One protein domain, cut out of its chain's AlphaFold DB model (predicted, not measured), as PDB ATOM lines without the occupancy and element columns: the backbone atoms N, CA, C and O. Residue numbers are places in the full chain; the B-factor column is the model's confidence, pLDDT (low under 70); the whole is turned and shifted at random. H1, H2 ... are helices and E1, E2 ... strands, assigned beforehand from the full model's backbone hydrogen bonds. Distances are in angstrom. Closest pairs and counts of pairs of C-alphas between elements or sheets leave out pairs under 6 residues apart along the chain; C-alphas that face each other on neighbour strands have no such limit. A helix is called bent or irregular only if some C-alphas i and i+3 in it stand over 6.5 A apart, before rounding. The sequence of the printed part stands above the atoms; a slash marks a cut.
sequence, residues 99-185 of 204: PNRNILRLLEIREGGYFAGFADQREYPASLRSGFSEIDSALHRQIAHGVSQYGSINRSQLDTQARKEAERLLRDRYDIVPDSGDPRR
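AT A GLANCE: This is residues 99 to 185 of the 204 residues of an uncharacterized protein of Prevotellaceae bacterium (UniProt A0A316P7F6). Helix H3 has H1 and part of the kinked H2 packed on it in a flat slab, with H2's far part and the loop after it making one end of the long axis. The printed part has 87 residues, with named elements in the order H1, H2, H3, E1, mostly helix. It is compact, radius of gyration of the C-alphas 13.7 A, spanning 41 by 32 by 16 A.

HOW THE PARTS SIT: H2, residues 126 to 145, and H3, residues 155 to 174, form a helical hairpin at a shallow tilt of 9 degrees, opposite ways. H2 touches H3 with residues 128 to 135 alone; the closest C-alphas, of Ile 135 and Leu 158, are 6.2 A apart. H2 is irregular, C-alphas 131 and 134 being 7.4 A apart, with a kink of 50 degrees near residue 133. H1, residues 99 to 112, touches H3 at a shallow tilt of 29 degrees, opposite ways, closest at the C-alphas of Arg 110 and Arg 163, 4.3 A. H1 and H2 are only just apart, closest 8.0 A. E1, residues 176 to 178, pairs with no named strand. Every O i to N i+4 pair is within hydrogen-bond range in H1 and H3, 11 of 16 in H2.

IN THESE COORDINATES: H2 is 27.1 A long, H3 27.3 A, H1 20.0 A from C-alpha 99 at (-6.199, 21.981, 10.564), and E1 7.2 A to C-alpha 178 at (1.253, 22.245, -7.089).

THE WHOLE: The C-alphas farthest apart, of Gln 149 and Gly 181, are 42.6 A apart. The printed part has no cut; the H1 to H2 link is long, 13 residues. Residues 145 to 153 have pLDDT under 70.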
ATOM      1  N   PRO A  99      -7.227  21.822  11.592       92.81
ATOM      2  CA  PRO A  99      -6.199  21.981  10.564       92.81
ATOM      3  C   PRO A  99      -6.647  21.477   9.189       92.81
ATOM      4  O   PRO A  99      -6.443  22.165   8.191       92.81
ATOM      5  N   ASN A 100      -7.300  20.316   9.130       94.75
ATOM      6  CA  ASN A 100      -7.753  19.743   7.866       94.75
ATOM      7  C   ASN A 100      -8.925  20.515   7.267       94.75
ATOM      8  O   ASN A 100      -8.996  20.641   6.050       94.75
ATOM      9  N   ARG A 101      -9.813  21.073   8.098       95.12
ATOM     10  CA  ARG A 101     -10.880  21.976   7.648       95.12
ATOM     11  C   ARG A 101     -10.309  23.189   6.924       95.12
ATOM     12  O   ARG A 101     -10.792  23.561   5.860       95.12
ATOM     13  N   ASN A 102      -9.261  23.783   7.490       95.12
ATOM     14  CA  ASN A 102      -8.582  24.925   6.889       95.12
ATOM     15  C   ASN A 102      -7.960  24.555   5.536       95.12
ATOM     16  O   ASN A 102      -8.141  25.285   4.565       95.12
ATOM     17  N   ILE A 103      -7.264  23.414   5.460       95.75
ATOM     18  CA  ILE A 103      -6.666  22.921   4.211       95.75
ATOM     19  C   ILE A 103      -7.748  22.640   3.166       95.75
ATOM     20  O   ILE A 103      -7.639  23.131   2.045       95.75
ATOM     21  N   LEU A 104      -8.807  21.913   3.536       95.50
ATOM     22  CA  LEU A 104      -9.934  21.598   2.659       95.50
ATOM     23  C   LEU A 104     -10.537  22.871   2.059       95.50
ATOM     24  O   LEU A 104     -10.718  22.952   0.848       95.50
ATOM     25  N   ARG A 105     -10.763  23.898   2.881       95.12
ATOM     26  CA  ARG A 105     -11.321  25.166   2.409       95.12
ATOM     27  C   ARG A 105     -10.419  25.880   1.400       95.12
ATOM     28  O   ARG A 105     -10.911  26.444   0.427       95.12
ATOM     29  N   LEU A 106      -9.104  25.852   1.607       95.88
ATOM     30  CA  LEU A 106      -8.155  26.426   0.651       95.88
ATOM     31  C   LEU A 106      -8.095  25.614  -0.652       95.88
ATOM     32  O   LEU A 106      -8.006  26.208  -1.725       95.88
ATOM     33  N   LEU A 107      -8.178  24.281  -0.577       95.75
ATOM     34  CA  LEU A 107      -8.260  23.413  -1.758       95.75
ATOM     35  C   LEU A 107      -9.528  23.702  -2.572       95.75
ATOM     36  O   LEU A 107      -9.443  23.872  -3.783       95.75
ATOM     37  N   GLU A 108     -10.677  23.877  -1.918       94.88
ATOM     38  CA  GLU A 108     -11.931  24.264  -2.582       94.88
ATOM     39  C   GLU A 108     -11.812  25.600  -3.318       94.88
ATOM     40  O   GLU A 108     -12.234  25.707  -4.468       94.88
ATOM     41  N   ILE A 109     -11.218  26.618  -2.682       94.62
ATOM     42  CA  ILE A 109     -11.018  27.933  -3.313       94.62
ATOM     43  C   ILE A 109     -10.085  27.809  -4.520       94.62
ATOM     44  O   ILE A 109     -10.312  28.411  -5.573       94.62
ATOM     45  N   ARG A 110      -9.030  27.007  -4.382       94.62
ATOM     46  CA  ARG A 110      -8.073  26.747  -5.450       94.62
ATOM     47  C   ARG A 110      -8.715  26.038  -6.649       94.62
ATOM     48  O   ARG A 110      -8.453  26.399  -7.794       94.62
ATOM     49  N   GLU A 111      -9.528  25.021  -6.398       93.44
ATOM     50  CA  GLU A 111     -10.116  24.168  -7.433       93.44
ATOM     51  C   GLU A 111     -11.348  24.824  -8.073       93.44
ATOM     52  O   GLU A 111     -11.457  24.909  -9.297       93.44
ATOM     53  N   GLY A 112     -12.257  25.346  -7.247       88.56
ATOM     54  CA  GLY A 112     -13.559  25.877  -7.655       88.56
ATOM     55  C   GLY A 112     -13.612  27.389  -7.870       88.56
ATOM     56  O   GLY A 112     -14.567  27.878  -8.467       88.56
ATOM     57  N   GLY A 113     -12.593  28.140  -7.443       85.88
ATOM     58  CA  GLY A 113     -12.666  29.601  -7.373       85.88
ATOM     59  C   GLY A 113     -13.316  30.083  -6.074       85.88
ATOM     60  O   GLY A 113     -13.533  29.318  -5.135       85.88
ATOM     61  N   TYR A 114     -13.589  31.379  -5.983       87.12
ATOM     62  CA  TYR A 114     -13.846  32.018  -4.698       87.12
ATOM     63  C   TYR A 114     -15.324  32.282  -4.425       87.12
ATOM     64  O   TYR A 114     -16.005  32.993  -5.165       87.12
ATOM     65  N   PHE A 115     -15.825  31.756  -3.314       76.25
ATOM     66  CA  PHE A 115     -17.186  32.022  -2.855       76.25
ATOM     67  C   PHE A 115     -17.193  33.213  -1.898       76.25
ATOM     68  O   PHE A 115     -16.417  33.236  -0.941       76.25
ATOM     69  N   ALA A 116     -18.077  34.178  -2.162       78.19
ATOM     70  CA  ALA A 116     -18.205  35.376  -1.342       78.19
ATOM     71  C   ALA A 116     -18.552  35.026   0.117       78.19
ATOM     72  O   ALA A 116     -19.298  34.079   0.378       78.19
ATOM     73  N   GLY A 117     -18.008  35.804   1.051       81.69
ATOM     74  CA  GLY A 117     -18.234  35.689   2.490       81.69
ATOM     75  C   GLY A 117     -17.218  34.811   3.221       81.69
ATOM     76  O   GLY A 117     -17.372  34.584   4.419       81.69
ATOM     77  N   PHE A 118     -16.170  34.301   2.556       85.75
ATOM     78  CA  PHE A 118     -15.118  33.554   3.258       85.75
ATOM     79  C   PHE A 118     -14.353  34.433   4.260       85.75
ATOM     80  O   PHE A 118     -13.986  33.950   5.335       85.75
ATOM     81  N   ALA A 119     -14.157  35.723   3.971       83.38
ATOM     82  CA  ALA A 119     -13.479  36.629   4.890       83.38
ATOM     83  C   ALA A 119     -14.273  36.840   6.194       83.38
ATOM     84  O   ALA A 119     -13.665  37.112   7.232       83.38
ATOM     85  N   ASP A 120     -15.588  36.613   6.177       85.56
ATOM     86  CA  ASP A 120     -16.483  36.767   7.331       85.56
ATOM     87  C   ASP A 120     -16.653  35.484   8.166       85.56
ATOM     88  O   ASP A 120     -17.150  35.526   9.294       85.56
ATOM     89  N   GLN A 121     -16.198  34.329   7.664       89.44
ATOM     90  CA  GLN A 121     -16.363  33.029   8.325       89.44
ATOM     91  C   GLN A 121     -15.443  32.871   9.547       89.44
ATOM     92  O   GLN A 121     -14.353  32.307   9.481       89.44
ATOM     93  N   ARG A 122     -15.900  33.341  10.714       89.19
ATOM     94  CA  ARG A 122     -15.127  33.370  11.978       89.19
ATOM     95  C   ARG A 122     -14.625  32.011  12.479       89.19
ATOM     96  O   ARG A 122     -13.718  31.976  13.301       89.19
ATOM     97  N   GLU A 123     -15.182  30.918  11.972       90.19
ATOM     98  CA  GLU A 123     -14.699  29.552  12.203       90.19
ATOM     99  C   GLU A 123     -13.281  29.296  11.658       90.19
ATOM    100  O   GLU A 123     -12.599  28.394  12.146       90.19
ATOM    101  N   TYR A 124     -12.815  30.102  10.696       91.56
ATOM    102  CA  TYR A 124     -11.445  30.061  10.189       91.56
ATOM    103  C   TYR A 124     -10.560  31.125  10.864       91.56
ATOM    104  O   TYR A 124     -11.002  32.259  11.106       91.56
ATOM    105  N   PRO A 125      -9.271  30.820  11.104       91.94
ATOM    106  CA  PRO A 125      -8.293  31.793  11.581       91.94
ATOM    107  C   PRO A 125      -8.258  33.073  10.733       91.94
ATOM    108  O   PRO A 125      -8.206  33.015   9.505       91.94
ATOM    109  N   ALA A 126      -8.179  34.242  11.378       91.31
ATOM    110  CA  ALA A 126      -8.064  35.537  10.684       91.31
ATOM    111  C   ALA A 126      -6.870  35.587   9.716       91.31
ATOM    112  O   ALA A 126      -6.922  36.193   8.648       91.31
ATOM    113  N   SER A 127      -5.806  34.876  10.072       90.25
ATOM    114  CA  SER A 127      -4.581  34.766   9.291       90.25
ATOM    115  C   SER A 127      -4.720  33.938   7.995       90.25
ATOM    116  O   SER A 127      -3.835  33.998   7.148       90.25
ATOM    117  N   LEU A 128      -5.827  33.201   7.829       90.19
ATOM    118  CA  LEU A 128      -6.234  32.571   6.565       90.19
ATOM    119  C   LEU A 128      -7.239  33.422   5.784       90.19
ATOM    120  O   LEU A 128      -7.245  33.383   4.562       90.19
ATOM    121  N   ARG A 129      -8.092  34.178   6.482       91.75
ATOM    122  CA  ARG A 129      -9.179  34.962   5.874       91.75
ATOM    123  C   ARG A 129      -8.742  36.310   5.312       91.75
ATOM    124  O   ARG A 129      -9.247  36.728   4.280       91.75
ATOM    125  N   SER A 130      -7.811  36.979   5.987       88.94
ATOM    126  CA  SER A 130      -7.372  38.350   5.660       88.94
ATOM    127  C   SER A 130      -6.856  38.510   4.229       88.94
ATOM    128  O   SER A 130      -7.132  39.527   3.602       88.94
ATOM    129  N   GLY A 131      -6.187  37.492   3.680       86.56
ATOM    130  CA  GLY A 131      -5.726  37.496   2.286       86.56
ATOM    131  C   GLY A 131      -6.851  37.566   1.246       86.56
ATOM    132  O   GLY A 131      -6.611  37.933   0.100       86.56
ATOM    133  N   PHE A 132      -8.089  37.262   1.641       92.44
ATOM    134  CA  PHE A 132      -9.252  37.262   0.757       92.44
ATOM    135  C   PHE A 132     -10.168  38.477   0.928       92.44
ATOM    136  O   PHE A 132     -11.117  38.624   0.162       92.44
ATOM    137  N   SER A 133      -9.901  39.375   1.882       89.94
ATOM    138  CA  SER A 133     -10.790  40.506   2.192       89.94
ATOM    139  C   SER A 133     -11.014  41.455   1.009       89.94
ATOM    140  O   SER A 133     -12.124  41.952   0.816       89.94
ATOM    141  N   GLU A 134      -9.991  41.689   0.183       88.31
ATOM    142  CA  GLU A 134     -10.118  42.510  -1.028       88.31
ATOM    143  C   GLU A 134     -11.002  41.838  -2.087       88.31
ATOM    144  O   GLU A 134     -11.848  42.496  -2.696       88.31
ATOM    145  N   ILE A 135     -10.849  40.520  -2.259       89.25
ATOM    146  CA  ILE A 135     -11.649  39.709  -3.184       89.25
ATOM    147  C   ILE A 135     -13.110  39.690  -2.717       89.25
ATOM    148  O   ILE A 135     -14.017  39.912  -3.520       89.25
ATOM    149  N   ASP A 136     -13.339  39.505  -1.414       88.56
ATOM    150  CA  ASP A 136     -14.673  39.563  -0.812       88.56
ATOM    151  C   ASP A 136     -15.316  40.932  -1.014       88.56
ATOM    152  O   ASP A 136     -16.464  41.014  -1.446       88.56
ATOM    153  N   SER A 137     -14.577  42.015  -0.774       87.06
ATOM    154  CA  SER A 137     -15.082  43.381  -0.948       87.06
ATOM    155  C   SER A 137     -15.420  43.686  -2.409       87.06
ATOM    156  O   SER A 137     -16.418  44.347  -2.705       87.06
ATOM    157  N   ALA A 138     -14.606  43.204  -3.353       85.56
ATOM    158  CA  ALA A 138     -14.872  43.341  -4.782       85.56
ATOM    159  C   ALA A 138     -16.148  42.595  -5.202       85.56
ATOM    160  O   ALA A 138     -16.988  43.177  -5.890       85.56
ATOM    161  N   LEU A 139     -16.337  41.356  -4.735       83.44
ATOM    162  CA  LEU A 139     -17.541  40.575  -5.033       83.44
ATOM    163  C   LEU A 139     -18.798  41.156  -4.392       83.44
ATOM    164  O   LEU A 139     -19.825  41.243  -5.061       83.44
ATOM    165  N   HIS A 140     -18.727  41.607  -3.139       83.31
ATOM    166  CA  HIS A 140     -19.861  42.256  -2.480       83.31
ATOM    167  C   HIS A 140     -20.303  43.514  -3.230       83.31
ATOM    168  O   HIS A 140     -21.498  43.696  -3.451       83.31
ATOM    169  N   ARG A 141     -19.361  44.348  -3.695       79.94
ATOM    170  CA  ARG A 141     -19.687  45.527  -4.516       79.94
ATOM    171  C   ARG A 141     -20.366  45.147  -5.831       79.94
ATOM    172  O   ARG A 141     -21.322  45.808  -6.223       79.94
ATOM    173  N   GLN A 142     -19.915  44.074  -6.479       76.62
ATOM    174  CA  GLN A 142     -20.526  43.582  -7.715       76.62
ATOM    175  C   GLN A 142     -21.958  43.069  -7.491       76.62
ATOM    176  O   GLN A 142     -22.835  43.336  -8.312       76.62
ATOM    177  N   ILE A 143     -22.202  42.365  -6.381       77.06
ATOM    178  CA  ILE A 143     -23.537  41.879  -6.002       77.06
ATOM    179  C   ILE A 143     -24.458  43.055  -5.645       77.06
ATOM    180  O   ILE A 143     -25.603  43.085  -6.085       77.06
ATOM    181  N   ALA A 144     -23.963  44.029  -4.875       74.12
ATOM    182  CA  ALA A 144     -24.763  45.135  -4.350       74.12
ATOM    183  C   ALA A 144     -25.134  46.197  -5.399       74.12
ATOM    184  O   ALA A 144     -26.228  46.751  -5.335       74.12
ATOM    185  N   HIS A 145     -24.243  46.497  -6.350       66.94
ATOM    186  CA  HIS A 145     -24.419  47.621  -7.284       66.94
ATOM    187  C   HIS A 145     -24.729  47.206  -8.728       66.94
ATOM    188  O   HIS A 145     -24.970  48.065  -9.573       66.94
ATOM    189  N   GLY A 146     -24.756  45.902  -9.021       59.56
ATOM    190  CA  GLY A 146     -24.948  45.393 -10.376       59.56
ATOM    191  C   GLY A 146     -23.738  45.647 -11.287       59.56
ATOM    192  O   GLY A 146     -22.979  46.603 -11.138       59.56
ATOM    193  N   VAL A 147     -23.548  44.764 -12.268       59.69
ATOM    194  CA  VAL A 147     -22.361  44.732 -13.151       59.69
ATOM    195  C   VAL A 147     -22.201  46.008 -14.003       59.69
ATOM    196  O   VAL A 147     -21.120  46.278 -14.520       59.69
ATOM    197  N   SER A 148     -23.267  46.796 -14.159       56.44
ATOM    198  CA  SER A 148     -23.333  47.950 -15.061       56.44
ATOM    199  C   SER A 148     -22.812  49.270 -14.478       56.44
ATOM    200  O   SER A 148     -22.470  50.152 -15.260       56.44
ATOM    201  N   GLN A 149     -22.736  49.436 -13.149       49.88
ATOM    202  CA  GLN A 149     -22.353  50.715 -12.516       49.88
ATOM    203  C   GLN A 149     -20.894  50.778 -12.049       49.88
ATOM    204  O   GLN A 149     -20.277  51.839 -12.089       49.88
ATOM    205  N   TYR A 150     -20.322  49.645 -11.647       51.09
ATOM    206  CA  TYR A 150     -18.899  49.499 -11.348       51.09
ATOM    207  C   TYR A 150     -18.355  48.479 -12.334       51.09
ATOM    208  O   TYR A 150     -18.704  47.305 -12.238       51.09
ATOM    209  N   GLY A 151     -17.580  48.963 -13.314       53.53
ATOM    210  CA  GLY A 151     -17.125  48.209 -14.483       53.53
ATOM    211  C   GLY A 151     -16.813  46.755 -14.158       53.53
ATOM    212  O   GLY A 151     -16.143  46.483 -13.164       53.53
ATOM    213  N   SER A 152     -17.343  45.840 -14.972       55.69
ATOM    214  CA  SER A 152     -17.296  44.395 -14.762       55.69
ATOM    215  C   SER A 152     -15.896  43.932 -14.350       55.69
ATOM    216  O   SER A 152     -15.048  43.670 -15.209       55.69
ATOM    217  N   ILE A 153     -15.633  43.814 -13.047       62.09
ATOM    218  CA  ILE A 153     -14.442  43.109 -12.598       62.09
ATOM    219  C   ILE A 153     -14.648  41.686 -13.090       62.09
ATOM    220  O   ILE A 153     -15.657  41.042 -12.790       62.09
ATOM    221  N   ASN A 154     -13.738  41.232 -13.945       75.38
ATOM    222  CA  ASN A 154     -13.894  39.946 -14.586       75.38
ATOM    223  C   ASN A 154     -13.852  38.886 -13.482       75.38
ATOM    224  O   ASN A 154     -12.845  38.746 -12.790       75.38
ATOM    225  N   ARG A 155     -14.947  38.142 -13.306       81.88
ATOM    226  CA  ARG A 155     -15.054  37.072 -12.308       81.88
ATOM    227  C   ARG A 155     -13.850  36.124 -12.367       81.88
ATOM    228  O   ARG A 155     -13.332  35.733 -11.327       81.88
ATOM    229  N   SER A 156     -13.328  35.863 -13.569       84.44
ATOM    230  CA  SER A 156     -12.120  35.051 -13.754       84.44
ATOM    231  C   SER A 156     -10.848  35.674 -13.164       84.44
ATOM    232  O   SER A 156      -9.978  34.938 -12.706       84.44
ATOM    233  N   GLN A 157     -10.721  37.006 -13.132       88.06
ATOM    234  CA  GLN A 157      -9.587  37.694 -12.506       88.06
ATOM    235  C   GLN A 157      -9.636  37.545 -10.986       88.06
ATOM    236  O   GLN A 157      -8.620  37.205 -10.383       88.06
ATOM    237  N   LEU A 158     -10.817  37.720 -10.384       88.62
ATOM    238  CA  LEU A 158     -11.019  37.514  -8.945       88.62
ATOM    239  C   LEU A 158     -10.778  36.057  -8.551       88.62
ATOM    240  O   LEU A 158     -10.048  35.794  -7.599       88.62
ATOM    241  N   ASP A 159     -11.308  35.109  -9.326       90.19
ATOM    242  CA  ASP A 159     -11.053  33.687  -9.104       90.19
ATOM    243  C   ASP A 159      -9.558  33.367  -9.271       90.19
ATOM    244  O   ASP A 159      -8.989  32.645  -8.460       90.19
ATOM    245  N   THR A 160      -8.867  33.961 -10.250       91.56
ATOM    246  CA  THR A 160      -7.412  33.789 -10.415       91.56
ATOM    247  C   THR A 160      -6.631  34.336  -9.220       91.56
ATOM    248  O   THR A 160      -5.693  33.686  -8.755       91.56
ATOM    249  N   GLN A 161      -7.000  35.512  -8.706       92.31
ATOM    250  CA  GLN A 161      -6.371  36.100  -7.524       92.31
ATOM    251  C   GLN A 161      -6.595  35.220  -6.290       92.31
ATOM    252  O   GLN A 161      -5.646  34.919  -5.569       92.31
ATOM    253  N   ALA A 162      -7.820  34.734  -6.093       93.50
ATOM    254  CA  ALA A 162      -8.149  33.855  -4.984       93.50
ATOM    255  C   ALA A 162      -7.414  32.516  -5.046       93.50
ATOM    256  O   ALA A 162      -6.923  32.039  -4.026       93.50
ATOM    257  N   ARG A 163      -7.292  31.920  -6.238       94.62
ATOM    258  CA  ARG A 163      -6.522  30.685  -6.435       94.62
ATOM    259  C   ARG A 163      -5.060  30.881  -6.059       94.62
ATOM    260  O   ARG A 163      -4.509  30.055  -5.339       94.62
ATOM    261  N   LYS A 164      -4.451  31.992  -6.485       94.12
ATOM    262  CA  LYS A 164      -3.067  32.336  -6.122       94.12
ATOM    263  C   LYS A 164      -2.903  32.519  -4.616       94.12
ATOM    264  O   LYS A 164      -1.935  32.017  -4.052       94.12
ATOM    265  N   GLU A 165      -3.845  33.196  -3.966       95.38
ATOM    266  CA  GLU A 165      -3.799  33.403  -2.518       95.38
ATOM    267  C   GLU A 165      -3.996  32.092  -1.743       95.38
ATOM    268  O   GLU A 165      -3.258  31.806  -0.799       95.38
ATOM    269  N   ALA A 166      -4.920  31.237  -2.187       96.00
ATOM    270  CA  ALA A 166      -5.113  29.909  -1.617       96.00
ATOM    271  C   ALA A 166      -3.857  29.038  -1.765       96.00
ATOM    272  O   ALA A 166      -3.417  28.430  -0.793       96.00
ATOM    273  N   GLU A 167      -3.233  29.020  -2.947       95.69
ATOM    274  CA  GLU A 167      -1.973  28.305  -3.182       95.69
ATOM    275  C   GLU A 167      -0.822  28.838  -2.326       95.69
ATOM    276  O   GLU A 167      -0.018  28.053  -1.820       95.69
ATOM    277  N   ARG A 168      -0.749  30.158  -2.134       95.88
ATOM    278  CA  ARG A 168       0.234  30.789  -1.252       95.88
ATOM    279  C   ARG A 168       0.050  30.315   0.190       95.88
ATOM    280  O   ARG A 168       1.007  29.860   0.805       95.88
ATOM    281  N   LEU A 169      -1.174  30.345   0.719       95.75
ATOM    282  CA  LEU A 169      -1.467  29.889   2.083       95.75
ATOM    283  C   LEU A 169      -1.243  28.379   2.260       95.75
ATOM    284  O   LEU A 169      -0.704  27.965   3.288       95.75
ATOM    285  N   LEU A 170      -1.613  27.568   1.264       95.19
ATOM    286  CA  LEU A 170      -1.344  26.125   1.230       95.19
ATOM    287  C   LEU A 170       0.159  25.831   1.312       95.19
ATOM    288  O   LEU A 170       0.581  24.971   2.086       95.19
ATOM    289  N   ARG A 171       0.968  26.594   0.576       94.62
ATOM    290  CA  ARG A 171       2.427  26.476   0.585       94.62
ATOM    291  C   ARG A 171       3.024  26.925   1.910       94.62
ATOM    292  O   ARG A 171       3.742  26.156   2.536       94.62
ATOM    293  N   ASP A 172       2.726  28.152   2.322       93.69
ATOM    294  CA  ASP A 172       3.421  28.828   3.420       93.69
ATOM    295  C   ASP A 172       3.095  28.213   4.789       93.69
ATOM    296  O   ASP A 172       3.899  28.302   5.713       93.69
ATOM    297  N   ARG A 173       1.905  27.612   4.942       92.94
ATOM    298  CA  ARG A 173       1.417  27.112   6.242       92.94
ATOM    299  C   ARG A 173       1.327  25.600   6.350       92.94
ATOM    300  O   ARG A 173       1.306  25.089   7.467       92.94
ATOM    301  N   TYR A 174       1.198  24.906   5.224       92.12
ATOM    302  CA  TYR A 174       0.897  23.474   5.206       92.12
ATOM    303  C   TYR A 174       1.873  22.666   4.344       92.12
ATOM    304  O   TYR A 174       1.712  21.450   4.224       92.12
ATOM    305  N   ASP A 175       2.877  23.319   3.751       92.12
ATOM    306  CA  ASP A 175       3.832  22.715   2.821       92.12
ATOM    307  C   ASP A 175       3.149  22.004   1.642       92.12
ATOM    308  O   ASP A 175       3.674  21.020   1.123       92.12
ATOM    309  N   ILE A 176       1.971  22.472   1.213       92.31
ATOM    310  CA  ILE A 176       1.219  21.916   0.083       92.31
ATOM    311  C   ILE A 176       1.428  22.811  -1.142       92.31
ATOM    312  O   ILE A 176       1.159  24.007  -1.107       92.31
ATOM    313  N   VAL A 177       1.920  22.235  -2.234       92.62
ATOM    314  CA  VAL A 177       2.300  22.940  -3.464       92.62
ATOM    315  C   VAL A 177       1.756  22.217  -4.696       92.62
ATOM    316  O   VAL A 177       1.545  21.009  -4.633       92.62
ATOM    317  N   PRO A 178       1.557  22.910  -5.827       89.56
ATOM    318  CA  PRO A 178       1.253  22.245  -7.089       89.56
ATOM    319  C   PRO A 178       2.350  21.247  -7.480       89.56
ATOM    320  O   PRO A 178       3.536  21.499  -7.243       89.56
ATOM    321  N   ASP A 179       1.961  20.125  -8.079       86.31
ATOM    322  CA  ASP A 179       2.894  19.168  -8.668       86.31
ATOM    323  C   ASP A 179       3.616  19.823  -9.854       86.31
ATOM    324  O   ASP A 179       3.007  20.489 -10.693       86.31
ATOM    325  N   SER A 180       4.928  19.614  -9.936       82.75
ATOM    326  CA  SER A 180       5.746  20.055 -11.067       82.75
ATOM    327  C   SER A 180       5.327  19.423 -12.398       82.75
ATOM    328  O   SER A 180       5.517  20.048 -13.439       82.75
ATOM    329  N   GLY A 181       4.782  18.199 -12.373       81.75
ATOM    330  CA  GLY A 181       4.351  17.481 -13.578       81.75
ATOM    331  C   GLY A 181       2.913  17.788 -14.002       81.75
ATOM    332  O   GLY A 181       2.605  17.767 -15.190       81.75
ATOM    333  N   ASP A 182       2.044  18.103 -13.043       82.31
ATOM    334  CA  ASP A 182       0.663  18.515 -13.289       82.31
ATOM    335  C   ASP A 182       0.259  19.590 -12.274       82.31
ATOM    336  O   ASP A 182      -0.157  19.264 -11.160       82.31
ATOM    337  N   PRO A 183       0.304  20.879 -12.653       81.38
ATOM    338  CA  PRO A 183      -0.059  21.964 -11.757       81.38
ATOM    339  C   PRO A 183      -1.489  21.878 -11.227       81.38
ATOM    340  O   PRO A 183      -1.805  22.598 -10.294       81.38
ATOM    341  N   ARG A 184      -2.386  21.051 -11.783       82.88
ATOM    342  CA  ARG A 184      -3.731  20.847 -11.215       82.88
ATOM    343  C   ARG A 184      -3.686  19.993  -9.957       82.88
ATOM    344  O   ARG A 184      -4.479  20.227  -9.045       82.88
ATOM    345  N   ARG A 185      -2.743  19.060  -9.885       84.81
ATOM    346  CA  ARG A 185      -2.530  18.185  -8.740       84.81
ATOM    347  C   ARG A 185      -1.757  18.924  -7.657       84.81
ATOM    348  O   ARG A 185      -0.780  19.608  -7.946       84.81
TER     349      ARG A 185